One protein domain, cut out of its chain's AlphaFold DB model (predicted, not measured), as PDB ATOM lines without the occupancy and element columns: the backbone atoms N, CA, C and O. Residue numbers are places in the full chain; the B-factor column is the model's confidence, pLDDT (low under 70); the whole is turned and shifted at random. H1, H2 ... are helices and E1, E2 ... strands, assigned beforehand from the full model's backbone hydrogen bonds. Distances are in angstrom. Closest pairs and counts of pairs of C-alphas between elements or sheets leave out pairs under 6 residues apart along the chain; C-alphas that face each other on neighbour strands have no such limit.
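What this domain is: This is residues 4 to 115 of the 120 residues of the protein "5-amino-6-(5-phosphoribosylamino)uracil reductase" of Methanosarcina lacustris Z-7289 (UniProt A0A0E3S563). An elongated row of parts: at one end a small group in which strand E1 stands between helices H1 and H2, in the middle a three-stranded sheet with H3 over one face and H5 side by side with H3, and at the other end a long loop, residues 75 to 88, leading to the short helix H4. Residues 83 to 96 stick out there, and residues 15 to 21 stick out at the H1 end. The printed part has 112 residues, with five named helices and four named strands in the order H1 E1 H2 E2 H3 E3 H4 H5 E4. The class is mixed, helices and strands, and the sheet, E2 - E4 - E3, is all antiparallel. The whole is loose, with a radius of gyration of the C-alphas of 17.6 A and spans of 52 by 28 by 23 A.

How they stand to each other: Residues 4 to 5 make a short parallel pairing with residues 25 to 26 of E1, residues 23 to 26, which pairs with no named strand. The closest C-alphas of H1, residues 11 to 19, and E1 are those of Leu 17 and Asp 23, 7.4 A apart. For E1 and H2, residues 34 to 45, they are those of Ile 25 and Ala 37, 6.4 A apart. H2 only grazes the sheet of E2, residues 49 to 52, E4, residues 108 to 114, and E3, residues 70 to 74. In it N 50 and O 113 of E2 and E4 are 2.8 A apart, and N 72 and O 110 of E3 and E4 2.8 A, both within hydrogen-bond range. H3, residues 56 to 64, is on the sheet at a height over the sheet of 9.6 A, and runs along the strands, at 26 degrees to E2 on the local plane. E2, H3 and E3 form a split strand-helix-strand unit, two strands running the same way with E4 between them, and its crossover is right-handed. H3 and H5, residues 97 to 103, only just touch, with 3 pairs of C-alphas within 8 A, the closest those of Gly 56 and Met 101, 7.2 A apart; they run opposite ways at a shallow tilt of 11 degrees. H4, residues 89 to 94, is apart from H5. Every O i to N i+4 pair is within hydrogen-bond range in H1, H2, H3 and H4; in H5 it is 1 of 3, beside 3 of 4 O i to N i+3 pairs.

Where its parts are: H1 begins at C-alpha 11, (-46.233, -86.868, -5.859), and is 12.2 A long. H2 is 15.7 A, H3 11.9 A and E3 13.2 A. E4 is 19.5 A long and ends at C-alpha 114, (-72.196, -98.170, -20.004).

The domain as a whole: The two C-alphas farthest apart, those of Glu 19 and Gln 86, are 53.3 A apart. The printed part has no cut, and the link E3 to H4 is long, with 14 residues. The mean pLDDT of the printed part is 71.2; residues 54 to 56 and 69 to 115 are under 70.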
ATOM      1  N   LEU A   4     -55.915 -94.317 -12.995       91.75
ATOM      2  CA  LEU A   4     -56.754 -93.600 -12.036       91.75
ATOM      3  C   LEU A   4     -55.986 -93.417 -10.725       91.75
ATOM      4  O   LEU A   4     -55.450 -94.378 -10.173       91.75
ATOM      5  N   VAL A   5     -55.929 -92.186 -10.227       94.88
ATOM      6  CA  VAL A   5     -55.219 -91.824  -8.993       94.88
ATOM      7  C   VAL A   5     -56.107 -90.974  -8.091       94.88
ATOM      8  O   VAL A   5     -57.073 -90.370  -8.539       94.88
ATOM      9  N   SER A   6     -55.769 -90.916  -6.806       95.00
ATOM     10  CA  SER A   6     -56.452 -90.064  -5.824       95.00
ATOM     11  C   SER A   6     -55.611 -88.827  -5.500       95.00
ATOM     12  O   SER A   6     -54.430 -88.745  -5.859       95.00
ATOM     13  N   GLU A   7     -56.174 -87.860  -4.783       93.62
ATOM     14  CA  GLU A   7     -55.412 -86.711  -4.276       93.62
ATOM     15  C   GLU A   7     -54.310 -87.142  -3.303       93.62
ATOM     16  O   GLU A   7     -53.206 -86.604  -3.342       93.62
ATOM     17  N   LYS A   8     -54.561 -88.185  -2.499       94.50
ATOM     18  CA  LYS A   8     -53.561 -88.788  -1.607       94.50
ATOM     19  C   LYS A   8     -52.448 -89.556  -2.316       94.50
ATOM     20  O   LYS A   8     -51.501 -89.981  -1.652       94.50
ATOM     21  N   THR A   9     -52.539 -89.773  -3.628       94.06
ATOM     22  CA  THR A   9     -51.486 -90.472  -4.366       94.06
ATOM     23  C   THR A   9     -50.182 -89.660  -4.295       94.06
ATOM     24  O   THR A   9     -50.196 -88.494  -4.697       94.06
ATOM     25  N   PRO A  10     -49.067 -90.243  -3.803       94.75
ATOM     26  CA  PRO A  10     -47.821 -89.514  -3.581       94.75
ATOM     27  C   PRO A  10     -47.283 -88.850  -4.848       94.75
ATOM     28  O   PRO A  10     -47.265 -89.466  -5.914       94.75
ATOM     29  N   GLU A  11     -46.746 -87.636  -4.714       93.75
ATOM     30  CA  GLU A  11     -46.233 -86.868  -5.859       93.75
ATOM     31  C   GLU A  11     -45.079 -87.583  -6.578       93.75
ATOM     32  O   GLU A  11     -44.961 -87.497  -7.796       93.75
ATOM     33  N   LEU A  12     -44.282 -88.381  -5.856       95.56
ATOM     34  CA  LEU A  12     -43.257 -89.245  -6.456       95.56
ATOM     35  C   LEU A  12     -43.844 -90.206  -7.502       95.56
ATOM     36  O   LEU A  12     -43.245 -90.409  -8.554       95.56
ATOM     37  N   TYR A  13     -45.025 -90.771  -7.240       94.69
ATOM     38  CA  TYR A  13     -45.691 -91.658  -8.193       94.69
ATOM     39  C   TYR A  13     -46.311 -90.878  -9.358       94.69
ATOM     40  O   TYR A  13     -46.259 -91.327 -10.498       94.69
ATOM     41  N   ILE A  14     -46.832 -89.675  -9.105       95.56
ATOM     42  CA  ILE A  14     -47.325 -88.792 -10.171       95.56
ATOM     43  C   ILE A  14     -46.195 -88.404 -11.131       95.56
ATOM     44  O   ILE A  14     -46.369 -88.464 -12.347       95.56
ATOM     45  N   ASN A  15     -45.020 -88.063 -10.606       95.38
ATOM     46  CA  ASN A  15     -43.849 -87.753 -11.424       95.38
ATOM     47  C   ASN A  15     -43.391 -88.968 -12.232       95.38
ATOM     48  O   ASN A  15     -43.145 -88.838 -13.427       95.38
ATOM     49  N   TYR A  16     -43.393 -90.161 -11.629       95.25
ATOM     50  CA  TYR A  16     -43.118 -91.413 -12.338       95.25
ATOM     51  C   TYR A  16     -44.049 -91.633 -13.545       95.25
ATOM     52  O   TYR A  16     -43.590 -92.094 -14.595       95.25
ATOM     53  N   LEU A  17     -45.343 -91.308 -13.412       95.00
ATOM     54  CA  LEU A  17     -46.313 -91.399 -14.510       95.00
ATOM     55  C   LEU A  17     -46.026 -90.360 -15.603       95.00
ATOM     56  O   LEU A  17     -45.992 -90.713 -16.781       95.00
ATOM     57  N   LYS A  18     -45.749 -89.108 -15.214       93.38
ATOM     58  CA  LYS A  18     -45.409 -88.014 -16.140       93.38
ATOM     59  C   LYS A  18     -44.146 -88.311 -16.946       93.38
ATOM     60  O   LYS A  18     -44.154 -88.162 -18.160       93.38
ATOM     61  N   GLU A  19     -43.083 -88.785 -16.297       96.19
ATOM     62  CA  GLU A  19     -41.816 -89.146 -16.954       96.19
ATOM     63  C   GLU A  19     -41.993 -90.228 -18.026       96.19
ATOM     64  O   GLU A  19     -41.245 -90.275 -19.002       96.19
ATOM     65  N   ARG A  20     -42.992 -91.100 -17.858       94.00
ATOM     66  CA  ARG A  20     -43.324 -92.171 -18.805       94.00
ATOM     67  C   ARG A  20     -44.391 -91.777 -19.822       94.00
ATOM     68  O   ARG A  20     -44.778 -92.623 -20.623       94.00
ATOM     69  N   ASN A  21     -44.839 -90.520 -19.811       92.56
ATOM     70  CA  ASN A  21     -45.944 -90.017 -20.627       92.56
ATOM     71  C   ASN A  21     -47.219 -90.866 -20.480       92.56
ATOM     72  O   ASN A  21     -47.906 -91.147 -21.462       92.56
ATOM     73  N   TYR A  22     -47.519 -91.312 -19.255       93.00
ATOM     74  CA  TYR A  22     -48.808 -91.921 -18.953       93.00
ATOM     75  C   TYR A  22     -49.824 -90.850 -18.583       93.00
ATOM     76  O   TYR A  22     -49.609 -90.076 -17.648       93.00
ATOM     77  N   ASP A  23     -50.966 -90.885 -19.259       92.06
ATOM     78  CA  ASP A  23     -52.126 -90.112 -18.853       92.06
ATOM     79  C   ASP A  23     -52.713 -90.673 -17.561       92.06
ATOM     80  O   ASP A  23     -52.789 -91.891 -17.342       92.06
ATOM     81  N   PHE A  24     -53.163 -89.774 -16.697       93.56
ATOM     82  CA  PHE A  24     -53.825 -90.144 -15.462       93.56
ATOM     83  C   PHE A  24     -54.998 -89.219 -15.167       93.56
ATOM     84  O   PHE A  24     -54.982 -88.035 -15.494       93.56
ATOM     85  N   ILE A  25     -56.013 -89.777 -14.519       93.75
ATOM     86  CA  ILE A  25     -57.175 -89.043 -14.024       93.75
ATOM     87  C   ILE A  25     -57.070 -89.029 -12.507       93.75
ATOM     88  O   ILE A  25     -56.980 -90.084 -11.877       93.75
ATOM     89  N   ARG A  26     -57.067 -87.834 -11.918       94.50
ATOM     90  CA  ARG A  26     -57.072 -87.662 -10.464       94.50
ATOM     91  C   ARG A  26     -58.509 -87.448  -9.994       94.50
ATOM     92  O   ARG A  26     -59.114 -86.448 -10.361       94.50
ATOM     93  N   ALA A  27     -59.035 -88.385  -9.209       94.00
ATOM     94  CA  ALA A  27     -60.405 -88.365  -8.703       94.00
ATOM     95  C   ALA A  27     -60.471 -88.933  -7.278       94.00
ATOM     96  O   ALA A  27     -59.928 -90.004  -6.999       94.00
ATOM     97  N   GLY A  28     -61.161 -88.227  -6.384       92.12
ATOM     98  CA  GLY A  28     -61.328 -88.607  -4.979       92.12
ATOM     99  C   GLY A  28     -60.149 -88.249  -4.059       92.12
ATOM    100  O   GLY A  28     -58.973 -88.345  -4.416       92.12
ATOM    101  N   ALA A  29     -60.473 -87.857  -2.821       89.56
ATOM    102  CA  ALA A  29     -59.497 -87.346  -1.856       89.56
ATOM    103  C   ALA A  29     -58.663 -88.449  -1.174       89.56
ATOM    104  O   ALA A  29     -57.447 -88.336  -1.014       89.56
ATOM    105  N   GLY A  30     -59.321 -89.529  -0.740       90.75
ATOM    106  CA  GLY A  30     -58.691 -90.604   0.038       90.75
ATOM    107  C   GLY A  30     -58.383 -91.866  -0.767       90.75
ATOM    108  O   GLY A  30     -57.300 -92.433  -0.655       90.75
ATOM    109  N   ARG A  31     -59.360 -92.306  -1.559       88.44
ATOM    110  CA  ARG A  31     -59.262 -93.389  -2.541       88.44
ATOM    111  C   ARG A  31     -59.820 -92.865  -3.858       88.44
ATOM    112  O   ARG A  31     -60.464 -91.818  -3.863       88.44
ATOM    113  N   VAL A  32     -59.572 -93.598  -4.939       89.94
ATOM    114  CA  VAL A  32     -60.151 -93.274  -6.243       89.94
ATOM    115  C   VAL A  32     -61.673 -93.287  -6.132       89.94
ATOM    116  O   VAL A  32     -62.254 -94.309  -5.763       89.94
ATOM    117  N   ASP A  33     -62.297 -92.155  -6.446       90.25
ATOM    118  CA  ASP A  33     -63.735 -92.090  -6.688       90.25
ATOM    119  C   ASP A  33     -63.993 -92.593  -8.109       90.25
ATOM    120  O   ASP A  33     -63.646 -91.935  -9.092       90.25
ATOM    121  N   VAL A  34     -64.532 -93.807  -8.214       87.19
ATOM    122  CA  VAL A  34     -64.691 -94.494  -9.499       87.19
ATOM    123  C   VAL A  34     -65.750 -93.814 -10.363       87.19
ATOM    124  O   VAL A  34     -65.549 -93.704 -11.570       87.19
ATOM    125  N   ARG A  35     -66.833 -93.300  -9.769       87.00
ATOM    126  CA  ARG A  35     -67.872 -92.558 -10.494       87.00
ATOM    127  C   ARG A  35     -67.281 -91.313 -11.143       87.00
ATOM    128  O   ARG A  35     -67.340 -91.176 -12.362       87.00
ATOM    129  N   GLN A  36     -66.641 -90.469 -10.337       90.38
ATOM    130  CA  GLN A  36     -66.029 -89.234 -10.824       90.38
ATOM    131  C   GLN A  36     -64.929 -89.522 -11.856       90.38
ATOM    132  O   GLN A  36     -64.820 -88.836 -12.870       90.38
ATOM    133  N   ALA A  37     -64.119 -90.561 -11.635       90.69
ATOM    134  CA  ALA A  37     -63.090 -90.955 -12.588       90.69
ATOM    135  C   ALA A  37     -63.669 -91.355 -13.954       90.69
ATOM    136  O   ALA A  37     -63.090 -91.009 -14.981       90.69
ATOM    137  N   LEU A  38     -64.790 -92.079 -13.972       86.75
ATOM    138  CA  LEU A  38     -65.464 -92.493 -15.202       86.75
ATOM    139  C   LEU A  38     -66.124 -91.313 -15.925       86.75
ATOM    140  O   LEU A  38     -66.050 -91.248 -17.150       86.75
ATOM    141  N   GLU A  39     -66.704 -90.365 -15.188       87.62
ATOM    142  CA  GLU A  39     -67.236 -89.111 -15.740       87.62
ATOM    143  C   GLU A  39     -66.125 -88.305 -16.429       87.62
ATOM    144  O   GLU A  39     -66.230 -88.004 -17.617       87.62
ATOM    145  N   PHE A  40     -64.990 -88.083 -15.758       89.50
ATOM    146  CA  PHE A  40     -63.831 -87.437 -16.383       89.50
ATOM    147  C   PHE A  40     -63.286 -88.228 -17.570       89.50
ATOM    148  O   PHE A  40     -62.841 -87.645 -18.557       89.50
ATOM    149  N   ALA A  41     -63.316 -89.559 -17.510       87.12
ATOM    150  CA  ALA A  41     -62.876 -90.385 -18.623       87.12
ATOM    151  C   ALA A  41     -63.804 -90.230 -19.846       87.12
ATOM    152  O   ALA A  41     -63.328 -90.214 -20.983       87.12
ATOM    153  N   ASN A  42     -65.114 -90.079 -19.626       85.94
ATOM    154  CA  ASN A  42     -66.077 -89.763 -20.679       85.94
ATOM    155  C   ASN A  42     -65.832 -88.367 -21.267       85.94
ATOM    156  O   ASN A  42     -65.770 -88.238 -22.484       85.94
ATOM    157  N   GLU A  43     -65.630 -87.352 -20.430       86.50
ATOM    158  CA  GLU A  43     -65.411 -85.973 -20.883       86.50
ATOM    159  C   GLU A  43     -64.094 -85.804 -21.652       86.50
ATOM    160  O   GLU A  43     -64.065 -85.178 -22.711       86.50
ATOM    161  N   LEU A  44     -63.002 -86.380 -21.141       87.50
ATOM    162  CA  LEU A  44     -61.660 -86.203 -21.702       87.50
ATOM    163  C   LEU A  44     -61.403 -87.084 -22.928       87.50
ATOM    164  O   LEU A  44     -60.698 -86.666 -23.846       87.50
ATOM    165  N   TYR A  45     -61.948 -88.303 -22.948       84.19
ATOM    166  CA  TYR A  45     -61.615 -89.310 -23.964       84.19
ATOM    167  C   TYR A  45     -62.831 -89.834 -24.737       84.19
ATOM    168  O   TYR A  45     -62.667 -90.582 -25.701       84.19
ATOM    169  N   GLY A  46     -64.054 -89.467 -24.347       81.44
ATOM    170  CA  GLY A  46     -65.277 -89.885 -25.034       81.44
ATOM    171  C   GLY A  46     -65.674 -91.342 -24.789       81.44
ATOM    172  O   GLY A  46     -66.418 -91.909 -25.595       81.44
ATOM    173  N   PHE A  47     -65.187 -91.985 -23.720       78.25
ATOM    174  CA  PHE A  47     -65.541 -93.378 -23.431       78.25
ATOM    175  C   PHE A  47     -67.031 -93.520 -23.128       78.25
ATOM    176  O   PHE A  47     -67.536 -92.924 -22.186       78.25
ATOM    177  N   LYS A  48     -67.741 -94.343 -23.902       71.94
ATOM    178  CA  LYS A  48     -69.177 -94.626 -23.694       71.94
ATOM    179  C   LYS A  48     -69.432 -95.967 -23.008       71.94
ATOM    180  O   LYS A  48     -70.503 -96.189 -22.453       71.94
ATOM    181  N   LEU A  49     -68.453 -96.863 -23.074       72.38
ATOM    182  CA  LEU A  49     -68.513 -98.215 -22.538       72.38
ATOM    183  C   LEU A  49     -67.170 -98.542 -21.894       72.38
ATOM    184  O   LEU A  49     -66.124 -98.372 -22.520       72.38
ATOM    185  N   VAL A  50     -67.222 -99.023 -20.661       75.56
ATOM    186  CA  VAL A  50     -66.083 -99.503 -19.892       75.56
ATOM    187  C   VAL A  50     -66.377-100.935 -19.478       75.56
ATOM    188  O   VAL A  50     -67.426-101.224 -18.912       75.56
ATOM    189  N   VAL A  51     -65.448-101.838 -19.769       74.94
ATOM    190  CA  VAL A  51     -65.549-103.239 -19.362       74.94
ATOM    191  C   VAL A  51     -64.559-103.477 -18.233       74.94
ATOM    192  O   VAL A  51     -63.376-103.162 -18.372       74.94
ATOM    193  N   SER A  52     -65.036-104.018 -17.114       73.62
ATOM    194  CA  SER A  52     -64.195-104.420 -15.987       73.62
ATOM    195  C   SER A  52     -64.057-105.942 -15.962       73.62
ATOM    196  O   SER A  52     -65.049-106.653 -15.805       73.62
ATOM    197  N   ASP A  53     -62.817-106.428 -16.081       74.25
ATOM    198  CA  ASP A  53     -62.414-107.822 -15.802       74.25
ATOM    199  C   ASP A  53     -61.634-107.912 -14.474       74.25
ATOM    200  O   ASP A  53     -60.715-108.711 -14.307       74.25
ATOM    201  N   SER A  54     -61.909-106.986 -13.550       69.31
ATOM    202  CA  SER A  54     -61.159-106.870 -12.299       69.31
ATOM    203  C   SER A  54     -61.556-107.937 -11.270       69.31
ATOM    204  O   SER A  54     -62.541-108.652 -11.443       69.31
ATOM    205  N   GLY A  55     -60.798-108.043 -10.174       67.31
ATOM    206  CA  GLY A  55     -61.160-108.895  -9.037       67.31
ATOM    207  C   GLY A  55     -62.339-108.347  -8.220       67.31
ATOM    208  O   GLY A  55     -62.788-107.218  -8.415       67.31
ATOM    209  N   GLY A  56     -62.804-109.135  -7.246       67.12
ATOM    210  CA  GLY A  56     -64.013-108.862  -6.458       67.12
ATOM    211  C   GLY A  56     -64.167-107.435  -5.921       67.12
ATOM    212  O   GLY A  56     -65.246-106.875  -6.017       67.12
ATOM    213  N   ILE A  57     -63.091-106.809  -5.429       77.69
ATOM    214  CA  ILE A  57     -63.152-105.498  -4.755       77.69
ATOM    215  C   ILE A  57     -63.649-104.375  -5.674       77.69
ATOM    216  O   ILE A  57     -64.553-103.634  -5.299       77.69
ATOM    217  N   LEU A  58     -63.046-104.204  -6.856       76.00
ATOM    218  CA  LEU A  58     -63.429-103.102  -7.744       76.00
ATOM    219  C   LEU A  58     -64.821-103.355  -8.331       76.00
ATOM    220  O   LEU A  58     -65.620-102.427  -8.405       76.00
ATOM    221  N   ASN A  59     -65.146-104.608  -8.647       74.50
ATOM    222  CA  ASN A  59     -66.493-104.970  -9.076       74.50
ATOM    223  C   ASN A  59     -67.534-104.687  -7.981       74.50
ATOM    224  O   ASN A  59     -68.568-104.099  -8.279       74.50
ATOM    225  N   SER A  60     -67.246-105.009  -6.715       74.69
ATOM    226  CA  SER A  60     -68.116-104.664  -5.583       74.69
ATOM    227  C   SER A  60     -68.328-103.158  -5.472       74.69
ATOM    228  O   SER A  60     -69.468-102.728  -5.369       74.69
ATOM    229  N   ILE A  61     -67.271-102.342  -5.579       79.88
ATOM    230  CA  ILE A  61     -67.397-100.873  -5.550       79.88
ATOM    231  C   ILE A  61     -68.300-100.376  -6.687       79.88
ATOM    232  O   ILE A  61     -69.165 -99.533  -6.465       79.88
ATOM    233  N   LEU A  62     -68.123-100.900  -7.901       77.19
ATOM    234  CA  LEU A  62     -68.934-100.531  -9.065       77.19
ATOM    235  C   LEU A  62     -70.416-100.873  -8.864       77.19
ATOM    236  O   LEU A  62     -71.292-100.079  -9.213       77.19
ATOM    237  N   LEU A  63     -70.687-102.038  -8.283       75.50
ATOM    238  CA  LEU A  63     -72.030-102.516  -7.980       75.50
ATOM    239  C   LEU A  63     -72.686-101.705  -6.854       75.50
ATOM    240  O   LEU A  63     -73.808-101.232  -7.019       75.50
ATOM    241  N   GLU A  64     -71.982-101.492  -5.740       77.81
ATOM    242  CA  GLU A  64     -72.457-100.702  -4.595       77.81
ATOM    243  C   GLU A  64     -72.762 -99.253  -4.983       77.81
ATOM    244  O   GLU A  64     -73.705 -98.652  -4.474       77.81
ATOM    245  N   GLN A  65     -71.988 -98.693  -5.915       79.81
ATOM    246  CA  GLN A  65     -72.212 -97.346  -6.429       79.81
ATOM    247  C   GLN A  65     -73.276 -97.281  -7.533       79.81
ATOM    248  O   GLN A  65     -73.542 -96.183  -8.022       79.81
ATOM    249  N   GLY A  66     -73.881 -98.404  -7.940       75.69
ATOM    250  CA  GLY A  66     -74.896 -98.445  -8.998       75.69
ATOM    251  C   GLY A  66     -74.368 -97.991 -10.362       75.69
ATOM    252  O   GLY A  66     -75.096 -97.372 -11.131       75.69
ATOM    253  N   LEU A  67     -73.080 -98.222 -10.632       77.81
ATOM    254  CA  LEU A  67     -72.418 -97.834 -11.883       77.81
ATOM    255  C   LEU A  67     -72.505 -98.921 -12.959       77.81
ATOM    256  O   LEU A  67     -72.133 -98.681 -14.101       77.81
ATOM    257  N   VAL A  68     -72.955-100.122 -12.604       73.75
ATOM    258  CA  VAL A  68     -73.055-101.254 -13.528       73.75
ATOM    259  C   VAL A  68     -74.434-101.260 -14.177       73.75
ATOM    260  O   VAL A  68     -75.437-101.422 -13.488       73.75
ATOM    261  N   GLU A  69     -74.473-101.110 -15.501       68.19
ATOM    262  CA  GLU A  69     -75.705-101.246 -16.291       68.19
ATOM    263  C   GLU A  69     -75.957-102.713 -16.674       68.19
ATOM    264  O   GLU A  69     -77.097-103.169 -16.663       68.19
ATOM    265  N   GLU A  70     -74.897-103.476 -16.968       64.75
ATOM    266  CA  GLU A  70     -75.005-104.859 -17.432       64.75
ATOM    267  C   GLU A  70     -73.918-105.765 -16.826       64.75
ATOM    268  O   GLU A  70     -72.755-105.384 -16.662       64.75
ATOM    269  N   ILE A  71     -74.297-107.009 -16.518       69.50
ATOM    270  CA  ILE A  71     -73.409-108.036 -15.967       69.50
ATOM    271  C   ILE A  71     -73.314-109.195 -16.964       69.50
ATOM    272  O   ILE A  71     -74.317-109.825 -17.291       69.50
ATOM    273  N   SER A  72     -72.100-109.505 -17.420       64.62
ATOM    274  CA  SER A  72     -71.790-110.677 -18.244       64.62
ATOM    275  C   SER A  72     -71.160-111.774 -17.383       64.62
ATOM    276  O   SER A  72     -70.035-111.662 -16.894       64.62
ATOM    277  N   LEU A  73     -71.896-112.865 -17.185       66.25
ATOM    278  CA  LEU A  73     -71.450-113.991 -16.365       66.25
ATOM    279  C   LEU A  73     -70.883-115.102 -17.242       66.25
ATOM    280  O   LEU A  73     -71.584-115.626 -18.108       66.25
ATOM    281  N   VAL A  74     -69.628-115.484 -16.991       66.62
ATOM    282  CA  VAL A  74     -69.003-116.639 -17.641       66.62
ATOM    283  C   VAL A  74     -68.859-117.760 -16.621       66.62
ATOM    284  O   VAL A  74     -68.130-117.651 -15.634       66.62
ATOM    285  N   PHE A  75     -69.562-118.858 -16.881       63.16
ATOM    286  CA  PHE A  75     -69.535-120.052 -16.048       63.16
ATOM    287  C   PHE A  75     -68.554-121.062 -16.638       63.16
ATOM    288  O   PHE A  75     -68.726-121.506 -17.773       63.16
ATOM    289  N   THR A  76     -67.555-121.456 -15.851       56.03
ATOM    290  CA  THR A  76     -66.670-122.578 -16.178       56.03
ATOM    291  C   THR A  76     -66.947-123.695 -15.190       56.03
ATOM    292  O   THR A  76     -66.906-123.482 -13.983       56.03
ATOM    293  N   ILE A  77     -67.244-124.889 -15.695       59.44
ATOM    294  CA  ILE A  77     -67.406-126.072 -14.854       59.44
ATOM    295  C   ILE A  77     -65.999-126.579 -14.524       59.44
ATOM    296  O   ILE A  77     -65.291-127.031 -15.423       59.44
ATOM    297  N   SER A  78     -65.577-126.472 -13.265       54.34
ATOM    298  CA  SER A  78     -64.368-127.132 -12.762       54.34
ATOM    299  C   SER A  78     -64.737-128.461 -12.094       54.34
ATOM    300  O   SER A  78     -65.787-128.586 -11.468       54.34
ATOM    301  N   GLU A  79     -63.884-129.478 -12.252       56.34
ATOM    302  CA  GLU A  79     -64.117-130.831 -11.712       56.34
ATOM    303  C   GLU A  79     -64.041-130.903 -10.173       56.34
ATOM    304  O   GLU A  79     -64.450-131.897  -9.574       56.34
ATOM    305  N   GLU A  80     -63.586-129.840  -9.505       52.25
ATOM    306  CA  GLU A  80     -63.568-129.756  -8.045       52.25
ATOM    307  C   GLU A  80     -64.920-129.265  -7.513       52.25
ATOM    308  O   GLU A  80     -65.159-128.078  -7.307       52.25
ATOM    309  N   GLY A  81     -65.814-130.243  -7.346       49.03
ATOM    310  CA  GLY A  81     -67.125-130.198  -6.699       49.03
ATOM    311  C   GLY A  81     -67.549-128.883  -6.040       49.03
ATOM    312  O   GLY A  81     -67.343-128.679  -4.846       49.03
ATOM    313  N   CYS A  82     -68.306-128.075  -6.778       45.81
ATOM    314  CA  CYS A  82     -69.342-127.242  -6.182       45.81
ATOM    315  C   CYS A  82     -70.674-128.006  -6.283       45.81
ATOM    316  O   CYS A  82     -70.897-128.722  -7.261       45.81
ATOM    317  N   LEU A  83     -71.522-127.905  -5.250       48.09
ATOM    318  CA  LEU A  83     -72.854-128.532  -5.153       48.09
ATOM    319  C   LEU A  83     -73.617-128.478  -6.490       48.09
ATOM    320  O   LEU A  83     -73.412-127.518  -7.230       48.09
ATOM    321  N   PRO A  84     -74.519-129.436  -6.800       41.50
ATOM    322  CA  PRO A  84     -75.240-129.471  -8.071       41.50
ATOM    323  C   PRO A  84     -75.993-128.157  -8.283       41.50
ATOM    324  O   PRO A  84     -77.089-127.946  -7.762       41.50
ATOM    325  N   PHE A  85     -75.369-127.253  -9.033       47.50
ATOM    326  CA  PHE A  85     -75.923-125.962  -9.364       47.50
ATOM    327  C   PHE A  85     -76.985-126.206 -10.431       47.50
ATOM    328  O   PHE A  85     -76.701-126.329 -11.622       47.50
ATOM    329  N   GLN A  86     -78.223-126.388  -9.975       44.69
ATOM    330  CA  GLN A  86     -79.369-126.504 -10.860       44.69
ATOM    331  C   GLN A  86     -79.657-125.131 -11.458       44.69
ATOM    332  O   GLN A  86     -80.164-124.238 -10.780       44.69
ATOM    333  N   TRP A  87     -79.354-124.986 -12.747       44.19
ATOM    334  CA  TRP A  87     -79.824-123.875 -13.561       44.19
ATOM    335  C   TRP A  87     -81.356-123.803 -13.488       44.19
ATOM    336  O   TRP A  87     -82.056-124.638 -14.059       44.19
ATOM    337  N   ARG A  88     -81.880-122.800 -12.784       42.03
ATOM    338  CA  ARG A  88     -83.263-122.335 -12.931       42.03
ATOM    339  C   ARG A  88     -83.227-120.906 -13.449       42.03
ATOM    340  O   ARG A  88     -82.456-120.107 -12.931       42.03
ATOM    341  N   GLU A  89     -84.081-120.562 -14.412       41.25
ATOM    342  CA  GLU A  89     -84.277-119.162 -14.838       41.25
ATOM    343  C   GLU A  89     -84.588-118.240 -13.646       41.25
ATOM    344  O   GLU A  89     -84.162-117.089 -13.597       41.25
ATOM    345  N   GLU A  90     -85.250-118.785 -12.622       40.66
ATOM    346  CA  GLU A  90     -85.498-118.124 -11.341       40.66
ATOM    347  C   GLU A  90     -84.213-117.685 -10.628       40.66
ATOM    348  O   GLU A  90     -84.242-116.673  -9.943       40.66
ATOM    349  N   PHE A  91     -83.084-118.389 -10.781       44.16
ATOM    350  CA  PHE A  91     -81.807-118.011 -10.164       44.16
ATOM    351  C   PHE A  91     -81.229-116.748 -10.793       44.16
ATOM    352  O   PHE A  91     -80.808-115.862 -10.068       44.16
ATOM    353  N   VAL A  92     -81.265-116.619 -12.122       49.31
ATOM    354  CA  VAL A  92     -80.819-115.395 -12.813       49.31
ATOM    355  C   VAL A  92     -81.683-114.204 -12.389       49.31
ATOM    356  O   VAL A  92     -81.162-113.126 -12.121       49.31
ATOM    357  N   ASN A  93     -82.990-114.431 -12.228       41.75
ATOM    358  CA  ASN A  93     -83.949-113.411 -11.799       41.75
ATOM    359  C   ASN A  93     -83.945-113.134 -10.281       41.75
ATOM    360  O   ASN A  93     -84.471-112.111  -9.850       41.75
ATOM    361  N   SER A  94     -83.373-114.027  -9.466       41.03
ATOM    362  CA  SER A  94     -83.265-113.897  -8.001       41.03
ATOM    363  C   SER A  94     -81.831-113.705  -7.514       41.03
ATOM    364  O   SER A  94     -81.601-113.625  -6.301       41.03
ATOM    365  N   LEU A  95     -80.870-113.589  -8.440       47.72
ATOM    366  CA  LEU A  95     -79.483-113.272  -8.147       47.72
ATOM    367  C   LEU A  95     -79.418-111.837  -7.636       47.72
ATOM    368  O   LEU A  95     -79.171-110.883  -8.370       47.72
ATOM    369  N   ASN A  96     -79.635-111.676  -6.336       48.84
ATOM    370  CA  ASN A  96     -79.249-110.449  -5.677       48.84
ATOM    371  C   ASN A  96     -77.734-110.307  -5.823       48.84
ATOM    372  O   ASN A  96     -76.978-111.233  -5.533       48.84
ATOM    373  N   ILE A  97     -77.287-109.132  -6.248       48.44
ATOM    374  CA  ILE A  97     -75.868-108.811  -6.436       48.44
ATOM    375  C   ILE A  97     -75.045-109.124  -5.168       48.44
ATOM    376  O   ILE A  97     -73.917-109.603  -5.254       48.44
ATOM    377  N   LEU A  98     -75.653-108.960  -3.988       42.91
ATOM    378  CA  LEU A  98     -75.068-109.325  -2.696       42.91
ATOM    379  C   LEU A  98     -74.743-110.828  -2.573       42.91
ATOM    380  O   LEU A  98     -73.757-111.193  -1.943       42.91
ATOM    381  N   PHE A  99     -75.554-111.700  -3.183       43.75
ATOM    382  CA  PHE A  99     -75.325-113.149  -3.221       43.75
ATOM    383  C   PHE A  99     -74.199-113.520  -4.187       43.75
ATOM    384  O   PHE A  99     -73.418-114.416  -3.880       43.75
ATOM    385  N   ALA A 100     -74.070-112.820  -5.319       48.16
ATOM    386  CA  ALA A 100     -73.019-113.074  -6.307       48.16
ATOM    387  C   ALA A 100     -71.601-112.882  -5.732       48.16
ATOM    388  O   ALA A 100     -70.682-113.611  -6.103       48.16
ATOM    389  N   MET A 101     -71.439-111.969  -4.764       44.31
ATOM    390  CA  MET A 101     -70.169-111.736  -4.063       44.31
ATOM    391  C   MET A 101     -69.629-112.977  -3.337       44.31
ATOM    392  O   MET A 101     -68.416-113.152  -3.265       44.31
ATOM    393  N   CYS A 102     -70.495-113.862  -2.832       44.56
ATOM    394  CA  CYS A 102     -70.066-115.094  -2.160       44.56
ATOM    395  C   CYS A 102     -69.487-116.147  -3.119       44.56
ATOM    396  O   CYS A 102     -68.895-117.115  -2.653       44.56
ATOM    397  N   TYR A 103     -69.645-115.974  -4.435       49.53
ATOM    398  CA  TYR A 103     -69.243-116.961  -5.440       49.53
ATOM    399  C   TYR A 103     -68.099-116.493  -6.354       49.53
ATOM    400  O   TYR A 103     -67.816-117.129  -7.371       49.53
ATOM    401  N   LEU A 104     -67.423-115.397  -5.998       48.84
ATOM    402  CA  LEU A 104     -66.284-114.858  -6.754       48.84
ATOM    403  C   LEU A 104     -65.095-115.830  -6.851       48.84
ATOM    404  O   LEU A 104     -64.302-115.707  -7.779       48.84
ATOM    405  N   ASP A 105     -65.003-116.812  -5.953       40.91
ATOM    406  CA  ASP A 105     -63.960-117.847  -5.999       40.91
ATOM    407  C   ASP A 105     -64.253-118.956  -7.031       40.91
ATOM    408  O   ASP A 105     -63.361-119.727  -7.378       40.91
ATOM    409  N   VAL A 106     -65.489-119.035  -7.545       43.09
ATOM    410  CA  VAL A 106     -65.950-120.099  -8.462       43.09
ATOM    411  C   VAL A 106     -66.281-119.558  -9.859       43.09
ATOM    412  O   VAL A 106     -66.153-120.282 -10.847       43.09
ATOM    413  N   PHE A 107     -66.673-118.287  -9.979       48.53
ATOM    414  CA  PHE A 107     -67.123-117.706 -11.247       48.53
ATOM    415  C   PHE A 107     -66.267-116.522 -11.691       48.53
ATOM    416  O   PHE A 107     -65.911-115.649 -10.898       48.53
ATOM    417  N   LYS A 108     -65.996-116.451 -13.001       49.03
ATOM    418  CA  LYS A 108     -65.383-115.276 -13.617       49.03
ATOM    419  C   LYS A 108     -66.488-114.308 -14.034       49.03
ATOM    420  O   LYS A 108     -67.255-114.574 -14.959       49.03
ATOM    421  N   PHE A 109     -66.561-113.178 -13.343       54.72
ATOM    422  CA  PHE A 109     -67.532-112.129 -13.629       54.72
ATOM    423  C   PHE A 109     -66.900-111.052 -14.517       54.72
ATOM    424  O   PHE A 109     -65.876-110.482 -14.144       54.72
ATOM    425  N   GLN A 110     -67.527-110.747 -15.653       54.66
ATOM    426  CA  GLN A 110     -67.175-109.605 -16.496       54.66
ATOM    427  C   GLN A 110     -68.304-108.580 -16.454       54.66
ATOM    428  O   GLN A 110     -69.476-108.914 -16.605       54.66
ATOM    429  N   TYR A 111     -67.970-107.315 -16.229       57.25
ATOM    430  CA  TYR A 111     -68.972-106.269 -16.037       57.25
ATOM    431  C   TYR A 111     -68.904-105.275 -17.183       57.25
ATOM    432  O   TYR A 111     -67.828-104.754 -17.480       57.25
ATOM    433  N   ASN A 112     -70.057-104.985 -17.782       50.66
ATOM    434  CA  ASN A 112     -70.201-103.958 -18.800       50.66
ATOM    435  C   ASN A 112     -70.822-102.723 -18.144       50.66
ATOM    436  O   ASN A 112     -72.000-102.683 -17.790       50.66
ATOM    437  N   ILE A 113     -70.007-101.691 -17.973       56.06
ATOM    438  CA  ILE A 113     -70.443-100.384 -17.497       56.06
ATOM    439  C   ILE A 113     -70.646 -99.512 -18.718       56.06
ATOM    440  O   ILE A 113     -69.690 -99.105 -19.381       56.06
ATOM    441  N   ARG A 114     -71.897 -99.205 -19.029       55.59
ATOM    442  CA  ARG A 114     -72.196 -98.170 -20.004       55.59
ATOM    443  C   ARG A 114     -72.350 -96.858 -19.247       55.59
ATOM    444  O   ARG A 114     -73.097 -96.748 -18.283       55.59
ATOM    445  N   LEU A 115     -71.571 -95.867 -19.665       54.03
ATOM    446  CA  LEU A 115     -71.679 -94.522 -19.124       54.03
ATOM    447  C   LEU A 115     -72.864 -93.882 -19.836       54.03
ATOM    448  O   LEU A 115     -72.757 -93.482 -20.998       54.03
TER     449      LEU A 115